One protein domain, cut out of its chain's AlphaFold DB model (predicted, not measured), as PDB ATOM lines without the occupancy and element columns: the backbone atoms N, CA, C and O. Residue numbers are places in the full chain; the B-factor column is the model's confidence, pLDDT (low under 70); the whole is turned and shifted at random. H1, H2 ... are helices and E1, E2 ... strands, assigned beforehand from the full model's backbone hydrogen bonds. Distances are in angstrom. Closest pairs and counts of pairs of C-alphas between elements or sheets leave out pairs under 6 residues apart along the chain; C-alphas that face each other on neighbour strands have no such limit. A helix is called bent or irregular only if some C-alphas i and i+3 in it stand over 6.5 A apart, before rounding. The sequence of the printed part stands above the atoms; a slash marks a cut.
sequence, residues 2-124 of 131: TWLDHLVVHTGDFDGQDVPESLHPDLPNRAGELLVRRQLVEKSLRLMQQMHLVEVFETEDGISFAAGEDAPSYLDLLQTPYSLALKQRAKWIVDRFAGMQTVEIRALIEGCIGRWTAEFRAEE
ATOM      1  N   THR A   2     171.432 174.314 169.898       68.94
ATOM      2  CA  THR A   2     172.451 174.448 168.825       68.94
ATOM      3  C   THR A   2     172.358 175.731 167.993       68.94
ATOM      4  O   THR A   2     173.328 176.131 167.369       68.94
ATOM      5  N   TRP A   3     171.198 176.387 167.989       80.56
ATOM      6  CA  TRP A   3     170.942 177.546 167.143       80.56
ATOM      7  C   TRP A   3     171.619 178.787 167.735       80.56
ATOM      8  O   TRP A   3     172.187 179.570 166.995       80.56
ATOM      9  N   LEU A   4     171.653 178.923 169.068       83.81
ATOM     10  CA  LEU A   4     172.352 180.027 169.738       83.81
ATOM     11  C   LEU A   4     173.876 179.919 169.587       83.81
ATOM     12  O   LEU A   4     174.534 180.931 169.390       83.81
ATOM     13  N   ASP A   5     174.425 178.699 169.607       83.38
ATOM     14  CA  ASP A   5     175.848 178.435 169.326       83.38
ATOM     15  C   ASP A   5     176.251 178.841 167.895       83.38
ATOM     16  O   ASP A   5     177.377 179.268 167.647       83.38
ATOM     17  N   HIS A   6     175.319 178.749 166.948       84.38
ATOM     18  CA  HIS A   6     175.519 179.229 165.585       84.38
ATOM     19  C   HIS A   6     175.333 180.751 165.487       84.38
ATOM     20  O   HIS A   6     176.226 181.457 165.031       84.38
ATOM     21  N   LEU A   7     174.217 181.275 165.994       87.44
ATOM     22  CA  LEU A   7     173.864 182.694 165.911       87.44
ATOM     23  C   LEU A   7     174.871 183.613 166.615       87.44
ATOM     24  O   LEU A   7     175.081 184.737 166.175       87.44
ATOM     25  N   VAL A   8     175.526 183.152 167.685       90.81
ATOM     26  CA  VAL A   8     176.523 183.962 168.411       90.81
ATOM     27  C   VAL A   8     177.779 184.257 167.590       90.81
ATOM     28  O   VAL A   8     178.431 185.278 167.815       90.81
ATOM     29  N   VAL A   9     178.116 183.393 166.630       90.81
ATOM     30  CA  VAL A   9     179.244 183.609 165.711       90.81
ATOM     31  C   VAL A   9     178.807 184.173 164.360       90.81
ATOM     32  O   VAL A   9     179.630 184.782 163.681       90.81
ATOM     33  N   HIS A  10     177.522 184.055 164.024       89.31
ATOM     34  CA  HIS A  10     176.903 184.559 162.795       89.31
ATOM     35  C   HIS A  10     175.884 185.670 163.094       89.31
ATOM     36  O   HIS A  10     174.744 185.643 162.644       89.31
ATOM     37  N   THR A  11     176.268 186.668 163.898       90.50
ATOM     38  CA  THR A  11     175.356 187.761 164.287       90.50
ATOM     39  C   THR A  11     174.865 188.592 163.103       90.50
ATOM     40  O   THR A  11     173.787 189.168 163.199       90.50
ATOM     41  N   GLY A  12     175.581 188.602 161.975       87.56
ATOM     42  CA  GLY A  12     175.128 189.232 160.732       87.56
ATOM     43  C   GLY A  12     173.847 188.628 160.146       87.56
ATOM     44  O   GLY A  12     173.210 189.265 159.315       87.56
ATOM     45  N   ASP A  13     173.418 187.453 160.618       83.88
ATOM     46  CA  ASP A  13     172.132 186.868 160.236       83.88
ATOM     47  C   ASP A  13     170.930 187.608 160.833       83.88
ATOM     48  O   ASP A  13     169.797 187.353 160.424       83.88
ATOM     49  N   PHE A  14     171.130 188.494 161.813       85.12
ATOM     50  CA  PHE A  14     170.059 189.314 162.375       85.12
ATOM     51  C   PHE A  14     169.863 190.604 161.575       85.12
ATOM     52  O   PHE A  14     170.814 191.280 161.200       85.12
ATOM     53  N   ASP A  15     168.604 191.008 161.411       79.62
ATOM     54  CA  ASP A  15     168.252 192.294 160.809       79.62
ATOM     55  C   ASP A  15     168.312 193.427 161.862       79.62
ATOM     56  O   ASP A  15     167.790 193.282 162.978       79.62
ATOM     57  N   GLY A  16     168.909 194.576 161.511       79.19
ATOM     58  CA  GLY A  16     168.933 195.790 162.344       79.19
ATOM     59  C   GLY A  16     170.180 196.666 162.162       79.19
ATOM     60  O   GLY A  16     171.181 196.225 161.611       79.19
ATOM     61  N   GLN A  17     170.124 197.920 162.632       74.31
ATOM     62  CA  GLN A  17     171.259 198.863 162.563       74.31
ATOM     63  C   GLN A  17     172.310 198.638 163.660       74.31
ATOM     64  O   GLN A  17     173.476 198.951 163.451       74.31
ATOM     65  N   ASP A  18     171.913 198.052 164.791       87.19
ATOM     66  CA  ASP A  18     172.786 197.839 165.954       87.19
ATOM     67  C   ASP A  18     173.333 196.402 166.034       87.19
ATOM     68  O   ASP A  18     173.686 195.926 167.113       87.19
ATOM     69  N   VAL A  19     173.345 195.674 164.913       90.62
ATOM     70  CA  VAL A  19     173.789 194.276 164.839       90.62
ATOM     71  C   VAL A  19     175.316 194.220 164.689       90.62
ATOM     72  O   VAL A  19     175.850 194.796 163.739       90.62
ATOM     73  N   PRO A  20     176.051 193.530 165.583       93.50
ATOM     74  CA  PRO A  20     177.486 193.331 165.418       93.50
ATOM     75  C   PRO A  20     177.792 192.481 164.182       93.50
ATOM     76  O   PRO A  20     177.098 191.498 163.919       93.50
ATOM     77  N   GLU A  21     178.890 192.780 163.485       92.25
ATOM     78  CA  GLU A  21     179.387 191.930 162.392       92.25
ATOM     79  C   GLU A  21     179.599 190.483 162.859       92.25
ATOM     80  O   GLU A  21     179.975 190.250 164.010       92.25
ATOM     81  N   SER A  22     179.407 189.500 161.982       92.69
ATOM     82  CA  SER A  22     179.694 188.094 162.294       92.69
ATOM     83  C   SER A  22     181.160 187.888 162.704       92.69
ATOM     84  O   SER A  22     182.065 188.580 162.239       92.69
ATOM     85  N   LEU A  23     181.413 186.933 163.604       92.81
ATOM     86  CA  LEU A  23     182.775 186.465 163.895       92.81
ATOM     87  C   LEU A  23     183.299 185.546 162.798       92.81
ATOM     88  O   LEU A  23     184.505 185.503 162.556       92.81
ATOM     89  N   HIS A  24     182.410 184.744 162.218       89.50
ATOM     90  CA  HIS A  24     182.745 183.788 161.173       89.50
ATOM     91  C   HIS A  24     182.343 184.349 159.808       89.50
ATOM     92  O   HIS A  24     181.387 185.118 159.722       89.50
ATOM     93  N   PRO A  25     183.099 184.020 158.749       83.69
ATOM     94  CA  PRO A  25     182.807 184.502 157.411       83.69
ATOM     95  C   PRO A  25     181.562 183.834 156.827       83.69
ATOM     96  O   PRO A  25     181.246 182.677 157.116       83.69
ATOM     97  N   ASP A  26     180.936 184.553 155.906       80.44
ATOM     98  CA  ASP A  26     179.791 184.080 155.149       80.44
ATOM     99  C   ASP A  26     180.236 183.112 154.041       80.44
ATOM    100  O   ASP A  26     180.617 183.516 152.944       80.44
ATOM    101  N   LEU A  27     180.244 181.812 154.352       72.88
ATOM    102  CA  LEU A  27     180.578 180.741 153.409       72.88
ATOM    103  C   LEU A  27     179.321 180.158 152.723       72.88
ATOM    104  O   LEU A  27     178.238 180.146 153.309       72.88
ATOM    105  N   PRO A  28     179.431 179.610 151.501       64.31
ATOM    106  CA  PRO A  28     178.364 178.783 150.935       64.31
ATOM    107  C   PRO A  28     178.186 177.494 151.765       64.31
ATOM    108  O   PRO A  28     179.152 176.966 152.320       64.31
ATOM    109  N   ASN A  29     176.958 176.968 151.851       63.84
ATOM    110  CA  ASN A  29     176.589 175.744 152.594       63.84
ATOM    111  C   ASN A  29     176.682 175.781 154.144       63.84
ATOM    112  O   ASN A  29     176.767 174.733 154.794       63.84
ATOM    113  N   ARG A  30     176.559 176.962 154.770       66.12
ATOM    114  CA  ARG A  30     176.590 177.163 156.244       66.12
ATOM    115  C   ARG A  30     175.584 176.335 157.050       66.12
ATOM    116  O   ARG A  30     175.878 175.955 158.181       66.12
ATOM    117  N   ALA A  31     174.426 175.975 156.491       62.75
ATOM    118  CA  ALA A  31     173.449 175.142 157.210       62.75
ATOM    119  C   ALA A  31     173.987 173.735 157.549       62.75
ATOM    120  O   ALA A  31     173.525 173.119 158.512       62.75
ATOM    121  N   GLY A  32     175.007 173.247 156.829       62.81
ATOM    122  CA  GLY A  32     175.720 172.016 157.179       62.81
ATOM    123  C   GLY A  32     176.428 172.088 158.539       62.81
ATOM    124  O   GLY A  32     176.564 171.067 159.219       62.81
ATOM    125  N   GLU A  33     176.797 173.287 159.003       69.75
ATOM    126  CA  GLU A  33     177.388 173.486 160.330       69.75
ATOM    127  C   GLU A  33     176.426 173.074 161.451       69.75
ATOM    128  O   GLU A  33     176.847 172.481 162.445       69.75
ATOM    129  N   LEU A  34     175.125 173.337 161.291       66.50
ATOM    130  CA  LEU A  34     174.109 173.022 162.301       66.50
ATOM    131  C   LEU A  34     173.957 171.511 162.517       66.50
ATOM    132  O   LEU A  34     173.732 171.068 163.648       66.50
ATOM    133  N   LEU A  35     174.115 170.719 161.451       63.56
ATOM    134  CA  LEU A  35     174.037 169.254 161.492       63.56
ATOM    135  C   LEU A  35     175.220 168.642 162.254       63.56
ATOM    136  O   LEU A  35     175.032 167.726 163.056       63.56
ATOM    137  N   VAL A  36     176.429 169.174 162.058       64.88
ATOM    138  CA  VAL A  36     177.650 168.678 162.719       64.88
ATOM    139  C   VAL A  36     177.731 169.142 164.179       64.88
ATOM    140  O   VAL A  36     178.255 168.430 165.042       64.88
ATOM    141  N   ARG A  37     177.158 170.310 164.501       72.81
ATOM    142  CA  ARG A  37     177.273 170.928 165.829       72.81
ATOM    143  C   ARG A  37     176.508 170.208 166.931       72.81
ATOM    144  O   ARG A  37     176.951 170.269 168.072       72.81
ATOM    145  N   ARG A  38     175.412 169.486 166.658       77.00
ATOM    146  CA  ARG A  38     174.613 168.879 167.746       77.00
ATOM    147  C   ARG A  38     175.425 167.932 168.631       77.00
ATOM    148  O   ARG A  38     175.434 168.096 169.848       77.00
ATOM    149  N   GLN A  39     176.128 166.974 168.030       82.38
ATOM    150  CA  GLN A  39     176.944 166.026 168.794       82.38
ATOM    151  C   GLN A  39     178.112 166.720 169.499       82.38
ATOM    152  O   GLN A  39     178.502 166.312 170.591       82.38
ATOM    153  N   LEU A  40     178.680 167.755 168.873       84.75
ATOM    154  CA  LEU A  40     179.771 168.527 169.455       84.75
ATOM    155  C   LEU A  40     179.291 169.301 170.687       84.75
ATOM    156  O   LEU A  40     179.908 169.186 171.737       84.75
ATOM    157  N   VAL A  41     178.161 170.002 170.592       85.44
ATOM    158  CA  VAL A  41     177.551 170.746 171.703       85.44
ATOM    159  C   VAL A  41     177.216 169.809 172.864       85.44
ATOM    160  O   VAL A  41     177.552 170.111 174.004       85.44
ATOM    161  N   GLU A  42     176.622 168.644 172.594       86.50
ATOM    162  CA  GLU A  42     176.322 167.653 173.637       86.50
ATOM    163  C   GLU A  42     177.596 167.142 174.340       86.50
ATOM    164  O   GLU A  42     177.623 167.034 175.568       86.50
ATOM    165  N   LYS A  43     178.674 166.863 173.593       89.81
ATOM    166  CA  LYS A  43     179.973 166.462 174.170       89.81
ATOM    167  C   LYS A  43     180.608 167.590 174.985       89.81
ATOM    168  O   LYS A  43     181.102 167.335 176.082       89.81
ATOM    169  N   SER A  44     180.563 168.820 174.480       90.19
ATOM    170  CA  SER A  44     181.097 170.005 175.157       90.19
ATOM    171  C   SER A  44     180.359 170.300 176.459       90.19
ATOM    172  O   SER A  44     181.010 170.594 177.453       90.19
ATOM    173  N   LEU A  45     179.032 170.150 176.501       90.69
ATOM    174  CA  LEU A  45     178.258 170.335 177.734       90.69
ATOM    175  C   LEU A  45     178.635 169.321 178.812       90.69
ATOM    176  O   LEU A  45     178.794 169.696 179.970       90.69
ATOM    177  N   ARG A  46     178.855 168.054 178.438       91.75
ATOM    178  CA  ARG A  46     179.346 167.037 179.384       91.75
ATOM    179  C   ARG A  46     180.735 167.375 179.914       91.75
ATOM    180  O   ARG A  46     180.987 167.206 181.101       91.75
ATOM    181  N   LEU A  47     181.626 167.871 179.054       93.62
ATOM    182  CA  LEU A  47     182.951 168.325 179.477       93.62
ATOM    183  C   LEU A  47     182.850 169.528 180.426       93.62
ATOM    184  O   LEU A  47     183.476 169.529 181.478       93.62
ATOM    185  N   MET A  48     182.036 170.530 180.091       94.44
ATOM    186  CA  MET A  48     181.819 171.706 180.940       94.44
ATOM    187  C   MET A  48     181.221 171.329 182.299       94.44
ATOM    188  O   MET A  48     181.619 171.901 183.310       94.44
ATOM    189  N   GLN A  49     180.338 170.328 182.340       93.44
ATOM    190  CA  GLN A  49     179.810 169.773 183.584       93.44
ATOM    191  C   GLN A  49     180.909 169.124 184.439       93.44
ATOM    192  O   GLN A  49     180.981 169.377 185.638       93.44
ATOM    193  N   GLN A  50     181.798 168.326 183.835       93.56
ATOM    194  CA  GLN A  50     182.933 167.710 184.541       93.56
ATOM    195  C   GLN A  50     183.911 168.738 185.123       93.56
ATOM    196  O   GLN A  50     184.601 168.442 186.094       93.56
ATOM    197  N   MET A  51     183.961 169.933 184.535       93.06
ATOM    198  CA  MET A  51     184.805 171.044 184.973       93.06
ATOM    199  C   MET A  51     184.066 172.046 185.874       93.06
ATOM    200  O   MET A  51     184.595 173.127 186.108       93.06
ATOM    201  N   HIS A  52     182.854 171.724 186.344       92.25
ATOM    202  CA  HIS A  52     182.014 172.599 187.179       92.25
ATOM    203  C   HIS A  52     181.635 173.951 186.539       92.25
ATOM    204  O   HIS A  52     181.206 174.878 187.219       92.25
ATOM    205  N   LEU A  53     181.733 174.065 185.210       95.19
ATOM    206  CA  LEU A  53     181.354 175.275 184.468       95.19
ATOM    207  C   LEU A  53     179.863 175.302 184.108       95.19
ATOM    208  O   LEU A  53     179.302 176.368 183.867       95.19
ATOM    209  N   VAL A  54     179.217 174.136 184.041       95.56
ATOM    210  CA  VAL A  54     177.791 174.002 183.725       95.56
ATOM    211  C   VAL A  54     177.129 173.053 184.712       95.56
ATOM    212  O   VAL A  54     177.610 171.946 184.945       95.56
ATOM    213  N   GLU A  55     175.986 173.470 185.237       95.12
ATOM    214  CA  GLU A  55     175.102 172.660 186.066       95.12
ATOM    215  C   GLU A  55     173.915 172.152 185.248       95.12
ATOM    216  O   GLU A  55     173.473 172.791 184.288       95.12
ATOM    217  N   VAL A  56     173.409 170.979 185.625       92.44
ATOM    218  CA  VAL A  56     172.318 170.291 184.933       92.44
ATOM    219  C   VAL A  56     171.176 170.074 185.913       92.44
ATOM    220  O   VAL A  56     171.382 169.507 186.984       92.44
ATOM    221  N   PHE A  57     169.977 170.495 185.522       92.62
ATOM    222  CA  PHE A  57     168.761 170.387 186.320       92.62
ATOM    223  C   PHE A  57     167.725 169.554 185.578       92.62
ATOM    224  O   PHE A  57     167.415 169.818 184.414       92.62
ATOM    225  N   GLU A  58     167.165 168.565 186.264       92.06
ATOM    226  CA  GLU A  58     165.969 167.871 185.802       92.06
ATOM    227  C   GLU A  58     164.744 168.693 186.203       92.06
ATOM    228  O   GLU A  58     164.567 169.072 187.359       92.06
ATOM    229  N   THR A  59     163.920 169.008 185.215       91.44
ATOM    230  CA  THR A  59     162.717 169.833 185.336       91.44
ATOM    231  C   THR A  59     161.543 169.091 184.704       91.44
ATOM    232  O   THR A  59     161.741 168.130 183.958       91.44
ATOM    233  N   GLU A  60     160.315 169.535 184.964       91.06
ATOM    234  CA  GLU A  60     159.117 168.940 184.348       91.06
ATOM    235  C   GLU A  60     159.142 169.037 182.809       91.06
ATOM    236  O   GLU A  60     158.633 168.152 182.123       91.06
ATOM    237  N   ASP A  61     159.833 170.048 182.269       84.56
ATOM    238  CA  ASP A  61     160.024 170.277 180.831       84.56
ATOM    239  C   ASP A  61     161.246 169.535 180.240       84.56
ATOM    240  O   ASP A  61     161.589 169.706 179.065       84.56
ATOM    241  N   GLY A  62     161.924 168.700 181.038       88.88
ATOM    242  CA  GLY A  62     163.113 167.943 180.644       88.88
ATOM    243  C   GLY A  62     164.397 168.457 181.296       88.88
ATOM    244  O   GLY A  62     164.429 168.738 182.490       88.88
ATOM    245  N   ILE A  63     165.487 168.540 180.528       88.12
ATOM    246  CA  ILE A  63     166.819 168.892 181.048       88.12
ATOM    247  C   ILE A  63     167.111 170.374 180.806       88.12
ATOM    248  O   ILE A  63     167.133 170.823 179.657       88.12
ATOM    249  N   SER A  64     167.412 171.100 181.880       89.69
ATOM    250  CA  SER A  64     167.858 172.495 181.861       89.69
ATOM    251  C   SER A  64     169.343 172.604 182.215       89.69
ATOM    252  O   SER A  64     169.866 171.809 182.993       89.69
ATOM    253  N   PHE A  65     170.021 173.601 181.646       89.94
ATOM    254  CA  PHE A  65     171.441 173.870 181.886       89.94
ATOM    255  C   PHE A  65     171.608 175.286 182.434       89.94
ATOM    256  O   PHE A  65     171.009 176.218 181.892       89.94
ATOM    257  N   ALA A  66     172.444 175.456 183.456       92.88
ATOM    258  CA  ALA A  66     172.829 176.772 183.966       92.88
ATOM    259  C   ALA A  66     174.349 176.890 184.092       92.88
ATOM    260  O   ALA A  66     175.064 175.890 184.107       92.88
ATOM    261  N   ALA A  67     174.845 178.122 184.166       94.44
ATOM    262  CA  ALA A  67     176.241 178.374 184.492       94.44
ATOM    263  C   ALA A  67     176.515 177.941 185.941       94.44
ATOM    264  O   ALA A  67     175.749 178.299 186.833       94.44
ATOM    265  N   GLY A  68     177.591 177.181 186.154       94.75
ATOM    266  CA  GLY A  68     178.057 176.828 187.497       94.75
ATOM    267  C   GLY A  68     178.707 178.012 188.213       94.75
ATOM    268  O   GLY A  68     179.013 179.034 187.593       94.75
ATOM    269  N   GLU A  69     178.953 177.862 189.514       93.06
ATOM    270  CA  GLU A  69     179.505 178.921 190.375       93.06
ATOM    271  C   GLU A  69     180.849 179.476 189.865       93.06
ATOM    272  O   GLU A  69     181.061 180.688 189.863       93.06
ATOM    273  N   ASP A  70     181.722 178.610 189.344       92.00
ATOM    274  CA  ASP A  70     183.049 178.992 188.843       92.00
ATOM    275  C   ASP A  70     183.031 179.562 187.413       92.00
ATOM    276  O   ASP A  70     184.034 180.107 186.933       92.00
ATOM    277  N   ALA A  71     181.905 179.457 186.702       94.50
ATOM    278  CA  ALA A  71     181.821 179.831 185.294       94.50
ATOM    279  C   ALA A  71     182.090 181.325 185.025       94.50
ATOM    280  O   ALA A  71     182.836 181.610 184.083       94.50
ATOM    281  N   PRO A  72     181.568 182.290 185.812       93.62
ATOM    282  CA  PRO A  72     181.880 183.707 185.620       93.62
ATOM    283  C   PRO A  72     183.382 183.988 185.745       93.62
ATOM    284  O   PRO A  72     183.974 184.580 184.843       93.62
ATOM    285  N   SER A  73     184.017 183.465 186.798       94.25
ATOM    286  CA  SER A  73     185.458 183.608 187.034       94.25
ATOM    287  C   SER A  73     186.280 183.010 185.892       94.25
ATOM    288  O   SER A  73     187.253 183.610 185.439       94.25
ATOM    289  N   TYR A  74     185.879 181.846 185.371       93.88
ATOM    290  CA  TYR A  74     186.526 181.241 184.208       93.88
ATOM    291  C   TYR A  74     186.392 182.109 182.947       93.88
ATOM    292  O   TYR A  74     187.372 182.320 182.229       93.88
ATOM    293  N   LEU A  75     185.198 182.649 182.678       93.56
ATOM    294  CA  LEU A  75     184.957 183.534 181.535       93.56
ATOM    295  C   LEU A  75     185.771 184.834 181.620       93.56
ATOM    296  O   LEU A  75     186.170 185.368 180.576       93.56
ATOM    297  N   ASP A  76     186.063 185.320 182.825       94.44
ATOM    298  CA  ASP A  76     186.925 186.484 183.051       94.44
ATOM    299  C   ASP A  76     188.393 186.213 182.704       94.44
ATOM    300  O   ASP A  76     189.106 187.130 182.294       94.44
ATOM    301  N   LEU A  77     188.851 184.961 182.757       96.00
ATOM    302  CA  LEU A  77     190.203 184.592 182.321       96.00
ATOM    303  C   LEU A  77     190.347 184.570 180.789       96.00
ATOM    304  O   LEU A  77     191.459 184.656 180.262       96.00
ATOM    305  N   LEU A  78     189.237 184.494 180.047       95.50
ATOM    306  CA  LEU A  78     189.244 184.515 178.585       95.50
ATOM    307  C   LEU A  78     189.438 185.950 178.065       95.50
ATOM    308  O   LEU A  78     188.489 186.734 177.968       95.50
ATOM    309  N   GLN A  79     190.690 186.289 177.749       97.12
ATOM    310  CA  GLN A  79     191.123 187.648 177.381       97.12
ATOM    311  C   GLN A  79     191.683 187.765 175.954       97.12
ATOM    312  O   GLN A  79     192.178 188.818 175.555       97.12
ATOM    313  N   THR A  80     191.616 186.702 175.148       97.94
ATOM    314  CA  THR A  80     192.023 186.796 173.738       97.94
ATOM    315  C   THR A  80     191.054 187.699 172.966       97.94
ATOM    316  O   THR A  80     189.858 187.695 173.286       97.94
ATOM    317  N   PRO A  81     191.502 188.409 171.909       97.38
ATOM    318  CA  PRO A  81     190.623 189.261 171.104       97.38
ATOM    319  C   PRO A  81     189.363 188.533 170.620       97.38
ATOM    320  O   PRO A  81     188.261 189.063 170.725       97.38
ATOM    321  N   TYR A  82     189.514 187.278 170.182       96.12
ATOM    322  CA  TYR A  82     188.391 186.435 169.773       96.12
ATOM    323  C   TYR A  82     187.408 186.171 170.922       96.12
ATOM    324  O   TYR A  82     186.204 186.341 170.756       96.12
ATOM    325  N   SER A  83     187.902 185.793 172.105       96.00
ATOM    326  CA  SER A  83     187.031 185.504 173.252       96.00
ATOM    327  C   SER A  83     186.288 186.739 173.770       96.00
ATOM    328  O   SER A  83     185.120 186.643 174.143       96.00
ATOM    329  N   LEU A  84     186.923 187.912 173.737       97.25
ATOM    330  CA  LEU A  84     186.281 189.180 174.079       97.25
ATOM    331  C   LEU A  84     185.180 189.529 173.071       97.25
ATOM    332  O   LEU A  84     184.061 189.856 173.469       97.25
ATOM    333  N   ALA A  85     185.469 189.384 171.779       97.06
ATOM    334  CA  ALA A  85     184.511 189.616 170.705       97.06
ATOM    335  C   ALA A  85     183.319 188.635 170.754       97.06
ATOM    336  O   ALA A  85     182.183 189.023 170.463       97.06
ATOM    337  N   LEU A  86     183.556 187.386 171.174       96.25
ATOM    338  CA  LEU A  86     182.514 186.385 171.404       96.25
ATOM    339  C   LEU A  86     181.635 186.743 172.609       96.25
ATOM    340  O   LEU A  86     180.412 186.710 172.492       96.25
ATOM    341  N   LYS A  87     182.230 187.156 173.738       95.81
ATOM    342  CA  LYS A  87     181.483 187.626 174.922       95.81
ATOM    343  C   LYS A  87     180.591 188.826 174.596       95.81
ATOM    344  O   LYS A  87     179.445 188.869 175.036       95.81
ATOM    345  N   GLN A  88     181.084 189.770 173.795       96.25
ATOM    346  CA  GLN A  88     180.306 190.931 173.348       96.25
ATOM    347  C   GLN A  88     179.068 190.525 172.538       96.25
ATOM    348  O   GLN A  88     177.977 191.023 172.804       96.25
ATOM    349  N   ARG A  89     179.210 189.590 171.592       96.12
ATOM    350  CA  ARG A  89     178.085 189.087 170.784       96.12
ATOM    351  C   ARG A  89     177.105 188.260 171.603       96.12
ATOM    352  O   ARG A  89     175.903 188.437 171.458       96.12
ATOM    353  N   ALA A  90     177.607 187.423 172.511       94.81
ATOM    354  CA  ALA A  90     176.764 186.685 173.447       94.81
ATOM    355  C   ALA A  90     175.920 187.641 174.301       94.81
ATOM    356  O   ALA A  90     174.707 187.467 174.399       94.81
ATOM    357  N   LYS A  91     176.541 188.699 174.845       94.62
ATOM    358  CA  LYS A  91     175.826 189.752 175.571       94.62
ATOM    359  C   LYS A  91     174.788 190.446 174.687       94.62
ATOM    360  O   LYS A  91     173.654 190.601 175.119       94.62
ATOM    361  N   TRP A  92     175.153 190.818 173.462       94.81
ATOM    362  CA  TRP A  92     174.228 191.461 172.531       94.81
ATOM    363  C   TRP A  92     173.002 190.587 172.232       94.81
ATOM    364  O   TRP A  92     171.884 191.088 172.267       94.81
ATOM    365  N   ILE A  93     173.179 189.277 172.014       92.19
ATOM    366  CA  ILE A  93     172.059 188.342 171.801       92.19
ATOM    367  C   ILE A  93     171.153 188.280 173.035       92.19
ATOM    368  O   ILE A  93     169.930 188.306 172.901       92.19
ATOM    369  N   VAL A  94     171.738 188.208 174.234       91.50
ATOM    370  CA  VAL A  94     170.966 188.202 175.487       91.50
ATOM    371  C   VAL A  94     170.162 189.492 175.629       91.50
ATOM    372  O   VAL A  94     168.965 189.426 175.895       91.50
ATOM    373  N   ASP A  95     170.784 190.648 175.393       92.50
ATOM    374  CA  ASP A  95     170.118 191.951 175.464       92.50
ATOM    375  C   ASP A  95     169.021 192.080 174.384       92.50
ATOM    376  O   ASP A  95     167.951 192.623 174.648       92.50
ATOM    377  N   ARG A  96     169.242 191.527 173.183       89.00
ATOM    378  CA  ARG A  96     168.270 191.499 172.074       89.00
ATOM    379  C   ARG A  96     167.021 190.696 172.425       89.00
ATOM    380  O   ARG A  96     165.930 191.086 172.017       89.00
ATOM    381  N   PHE A  97     167.186 189.577 173.125       89.69
ATOM    382  CA  PHE A  97     166.090 188.706 173.553       89.69
ATOM    383  C   PHE A  97     165.520 189.079 174.922       89.69
ATOM    384  O   PHE A  97     164.505 188.516 175.334       89.69
ATOM    385  N   ALA A  98     166.137 190.030 175.628       88.81
ATOM    386  CA  ALA A  98     165.648 190.494 176.913       88.81
ATOM    387  C   ALA A  98     164.221 191.046 176.763       88.81
ATOM    388  O   ALA A  98     163.968 191.976 176.002       88.81
ATOM    389  N   GLY A  99     163.277 190.450 177.493       85.25
ATOM    390  CA  GLY A  99     161.864 190.835 177.456       85.25
ATOM    391  C   GLY A  99     161.039 190.205 176.330       85.25
ATOM    392  O   GLY A  99     159.849 190.498 176.251       85.25
ATOM    393  N   MET A 100     161.623 189.337 175.497       90.31
ATOM    394  CA  MET A 100     160.871 188.528 174.533       90.31
ATOM    395  C   MET A 100     160.385 187.227 175.170       90.31
ATOM    396  O   MET A 100     161.107 186.567 175.922       90.31
ATOM    397  N   GLN A 101     159.183 186.808 174.797       89.38
ATOM    398  CA  GLN A 101     158.668 185.491 175.137       89.38
ATOM    399  C   GLN A 101     159.359 184.417 174.289       89.38
ATOM    400  O   GLN A 101     159.728 184.640 173.135       89.38
ATOM    401  N   THR A 102     159.458 183.196 174.819       85.25
ATOM    402  CA  THR A 102     160.084 182.052 174.127       85.25
ATOM    403  C   THR A 102     159.531 181.825 172.714       85.25
ATOM    404  O   THR A 102     160.275 181.444 171.811       85.25
ATOM    405  N   VAL A 103     158.235 182.079 172.499       87.25
ATOM    406  CA  VAL A 103     157.589 181.968 171.180       87.25
ATOM    407  C   VAL A 103     158.110 183.004 170.178       87.25
ATOM    408  O   VAL A 103     158.324 182.670 169.016       87.25
ATOM    409  N   GLU A 104     158.373 184.232 170.625       88.50
ATOM    410  CA  GLU A 104     158.889 185.318 169.786       88.50
ATOM    411  C   GLU A 104     160.348 185.058 169.414       88.50
ATOM    412  O   GLU A 104     160.724 185.163 168.245       88.50
ATOM    413  N   ILE A 105     161.146 184.616 170.393       87.12
ATOM    414  CA  ILE A 105     162.534 184.191 170.178       87.12
ATOM    415  C   ILE A 105     162.573 183.073 169.133       87.12
ATOM    416  O   ILE A 105     163.350 183.134 168.182       87.12
ATOM    417  N   ARG A 106     161.702 182.068 169.271       85.06
ATOM    418  CA  ARG A 106     161.622 180.952 168.328       85.06
ATOM    419  C   ARG A 106     161.253 181.409 166.917       85.06
ATOM    420  O   ARG A 106     161.916 180.983 165.979       85.06
ATOM    421  N   ALA A 107     160.256 182.279 166.766       86.50
ATOM    422  CA  ALA A 107     159.840 182.788 165.459       86.50
ATOM    423  C   ALA A 107     160.964 183.567 164.755       86.50
ATOM    424  O   ALA A 107     161.197 183.387 163.560       86.50
ATOM    425  N   LEU A 108     161.703 184.394 165.498       85.00
ATOM    426  CA  LEU A 108     162.837 185.152 164.965       85.00
ATOM    427  C   LEU A 108     163.956 184.218 164.493       85.00
ATOM    428  O   LEU A 108     164.490 184.352 163.390       85.00
ATOM    429  N   ILE A 109     164.272 183.239 165.331       83.19
ATOM    430  CA  ILE A 109     165.275 182.221 165.059       83.19
ATOM    431  C   ILE A 109     164.875 181.366 163.829       83.19
ATOM    432  O   ILE A 109     165.709 181.103 162.962       83.19
ATOM    433  N   GLU A 110     163.602 180.980 163.699       81.19
ATOM    434  CA  GLU A 110     163.064 180.272 162.525       81.19
ATOM    435  C   GLU A 110     163.118 181.128 161.250       81.19
ATOM    436  O   GLU A 110     163.396 180.589 160.180       81.19
ATOM    437  N   GLY A 111     162.943 182.450 161.345       80.12
ATOM    438  CA  GLY A 111     163.147 183.370 160.221       80.12
ATOM    439  C   GLY A 111     164.587 183.364 159.695       80.12
ATOM    440  O   GLY A 111     164.799 183.324 158.482       80.12
ATOM    441  N   CYS A 112     165.575 183.310 160.596       77.31
ATOM    442  CA  CYS A 112     166.988 183.172 160.225       77.31
ATOM    443  C   CYS A 112     167.235 181.834 159.504       77.31
ATOM    444  O   CYS A 112     167.821 181.806 158.425       77.31
ATOM    445  N   ILE A 113     166.679 180.732 160.024       71.19
ATOM    446  CA  ILE A 113     166.774 179.399 159.394       71.19
ATOM    447  C   ILE A 113     166.066 179.335 158.042       71.19
ATOM    448  O   ILE A 113     166.546 178.678 157.115       71.19
ATOM    449  N   GLY A 114     164.918 179.997 157.914       66.00
ATOM    450  CA  GLY A 114     164.183 180.104 156.657       66.00
ATOM    451  C   GLY A 114     165.041 180.728 155.556       66.00
ATOM    452  O   GLY A 114     165.070 180.209 154.441       66.00
ATOM    453  N   ARG A 115     165.815 181.771 155.885       62.06
ATOM    454  CA  ARG A 115     166.812 182.345 154.965       62.06
ATOM    455  C   ARG A 115     167.903 181.336 154.614       62.06
ATOM    456  O   ARG A 115     168.133 181.093 153.433       62.06
ATOM    457  N   TRP A 116     168.482 180.661 155.607       66.62
ATOM    458  CA  TRP A 116     169.540 179.665 155.378       66.62
ATOM    459  C   TRP A 116     169.084 178.492 154.494       66.62
ATOM    460  O   TRP A 116     169.821 178.027 153.631       66.62
ATOM    461  N   THR A 117     167.852 178.009 154.676       59.12
ATOM    462  CA  THR A 117     167.280 176.925 153.852       59.12
ATOM    463  C   THR A 117     166.887 177.385 152.446       59.12
ATOM    464  O   THR A 117     166.914 176.576 151.517       59.12
ATOM    465  N   ALA A 118     166.549 178.664 152.261       59.09
ATOM    466  CA  ALA A 118     166.317 179.248 150.942       59.09
ATOM    467  C   ALA A 118     167.625 179.435 150.153       59.09
ATOM    468  O   ALA A 118     167.651 179.110 148.966       59.09
ATOM    469  N   GLU A 119     168.712 179.868 150.808       55.41
ATOM    470  CA  GLU A 119     170.061 179.933 150.213       55.41
ATOM    471  C   GLU A 119     170.510 178.560 149.686       55.41
ATOM    472  O   GLU A 119     171.030 178.468 148.577       55.41
ATOM    473  N   PHE A 120     170.190 177.479 150.408       51.81
ATOM    474  CA  PHE A 120     170.436 176.101 149.960       51.81
ATOM    475  C   PHE A 120     169.721 175.728 148.653       51.81
ATOM    476  O   PHE A 120     170.279 174.998 147.840       51.81
ATOM    477  N   ARG A 121     168.484 176.196 148.430       48.25
ATOM    478  CA  ARG A 121     167.729 175.875 147.200       48.25
ATOM    479  C   ARG A 121     168.134 176.735 146.007       48.25
ATOM    480  O   ARG A 121     167.929 176.320 144.872       48.25
ATOM    481  N   ALA A 122     168.666 177.933 146.242       52.84
ATOM    482  CA  ALA A 122     169.067 178.834 145.164       52.84
ATOM    483  C   ALA A 122     170.285 178.310 144.374       52.84
ATOM    484  O   ALA A 122     170.429 178.638 143.198       52.84
ATOM    485  N   GLU A 123     171.118 177.460 144.985       50.28
ATOM    486  CA  GLU A 123     172.243 176.786 144.319       50.28
ATOM    487  C   GLU A 123     171.812 175.583 143.446       50.28
ATOM    488  O   GLU A 123     172.598 175.117 142.627       50.28
ATOM    489  N   GLU A 124     170.555 175.120 143.528       47.28
ATOM    490  CA  GLU A 124     169.991 174.053 142.675       47.28
ATOM    491  C   GLU A 124     169.362 174.582 141.364       47.28
ATOM    492  O   GLU A 124     168.432 173.984 140.816       47.28
TER     493      GLU A 124
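What this domain is: This is residues 2 to 124 of the 131 residues of an uncharacterized protein of Xanthomonas translucens pv. poae (UniProt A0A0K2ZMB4). Three long helices, H2, H4 and H5, are set like the sides of a loose triangle with one open corner, between H2 and H4, and the short helix H1 sits in the middle. At the end of H2 far from H5 is a two-stranded hairpin, E1 and E2, whose tip, residues 58 to 63, sticks out, and the short helix H3 lies between hairpin and H4. The printed part has 123 residues, with five named helices and two named strands in the order H1 H2 E1 E2 H3 H4 H5; the sheet E1 - E2 is antiparallel and the class is mostly helix. The whole is compact, with a radius of gyration of the C-alphas of 15.9 A and spans of 46 by 37 by 30 A.

Where its parts are: The sheet is E1, residues 54 to 59, 15.7 A long, and E2, residues 62 to 67, 17.2 A. Before it comes H2, residues 31 to 50, 29.9 A, with a kink of 42 degrees near residue 39; it is irregular, but only just, with C-alphas 36 and 39 6.7 A apart. H1 is residues 2 to 7, and C-alpha 2 is at (172.451, 174.448, 168.825). After the sheet come H3, residues 71 to 77, and H4, residues 81 to 97, 24.7 A, from C-alpha 81 at (190.623, 189.261, 171.104). H5, residues 102 to 122, 30.5 A, ends with C-alpha 122 at (169.067, 178.834, 145.164).

How they stand to each other: E1 and E2 form an antiparallel hairpin at 151 degrees; N 57 and O 64 are 2.9 A apart and N 64 and O 57 2.8 A, within hydrogen-bond range. The closest C-alphas of H2 and E1, Met 48 and Val 54, are 5.4 A apart. H1 touches H2, with residues 34 to 41 of H2 alone; the closest C-alphas are those of Thr 2 and Arg 38, 6.1 A. They run opposite ways at a steep tilt of 68 degrees, only just short of about perpendicular. H2 and H5 only just touch, with 3 pairs of C-alphas within 8 A, the closest those of Ala 31 and Trp 116, 6.3 A. H4 and H5 are close but not clearly touching, with the C-alphas of Phe 97 and Ile 105 closest at 6.7 A. H1 and H4 are near each other, as are H3 and H4; H2 and H4 are apart. In H1, H3, H4 and H5 every O i to N i+4 pair is within hydrogen-bond range; in H2 12 of 16 are.

The domain as a whole: The C-alphas farthest apart, those of Glu 69 and Glu 124, are 48.9 A apart. The printed part has no cut. The link H1 to H2, residues 8 to 30, is long; the other links are tight. Residues 98 to 104, of which 102 to 104 belong to H5, stand free. The mean pLDDT of the printed part is 84.5; residue 2, residues 28 to 36 and residues 114 to 124 are under 70.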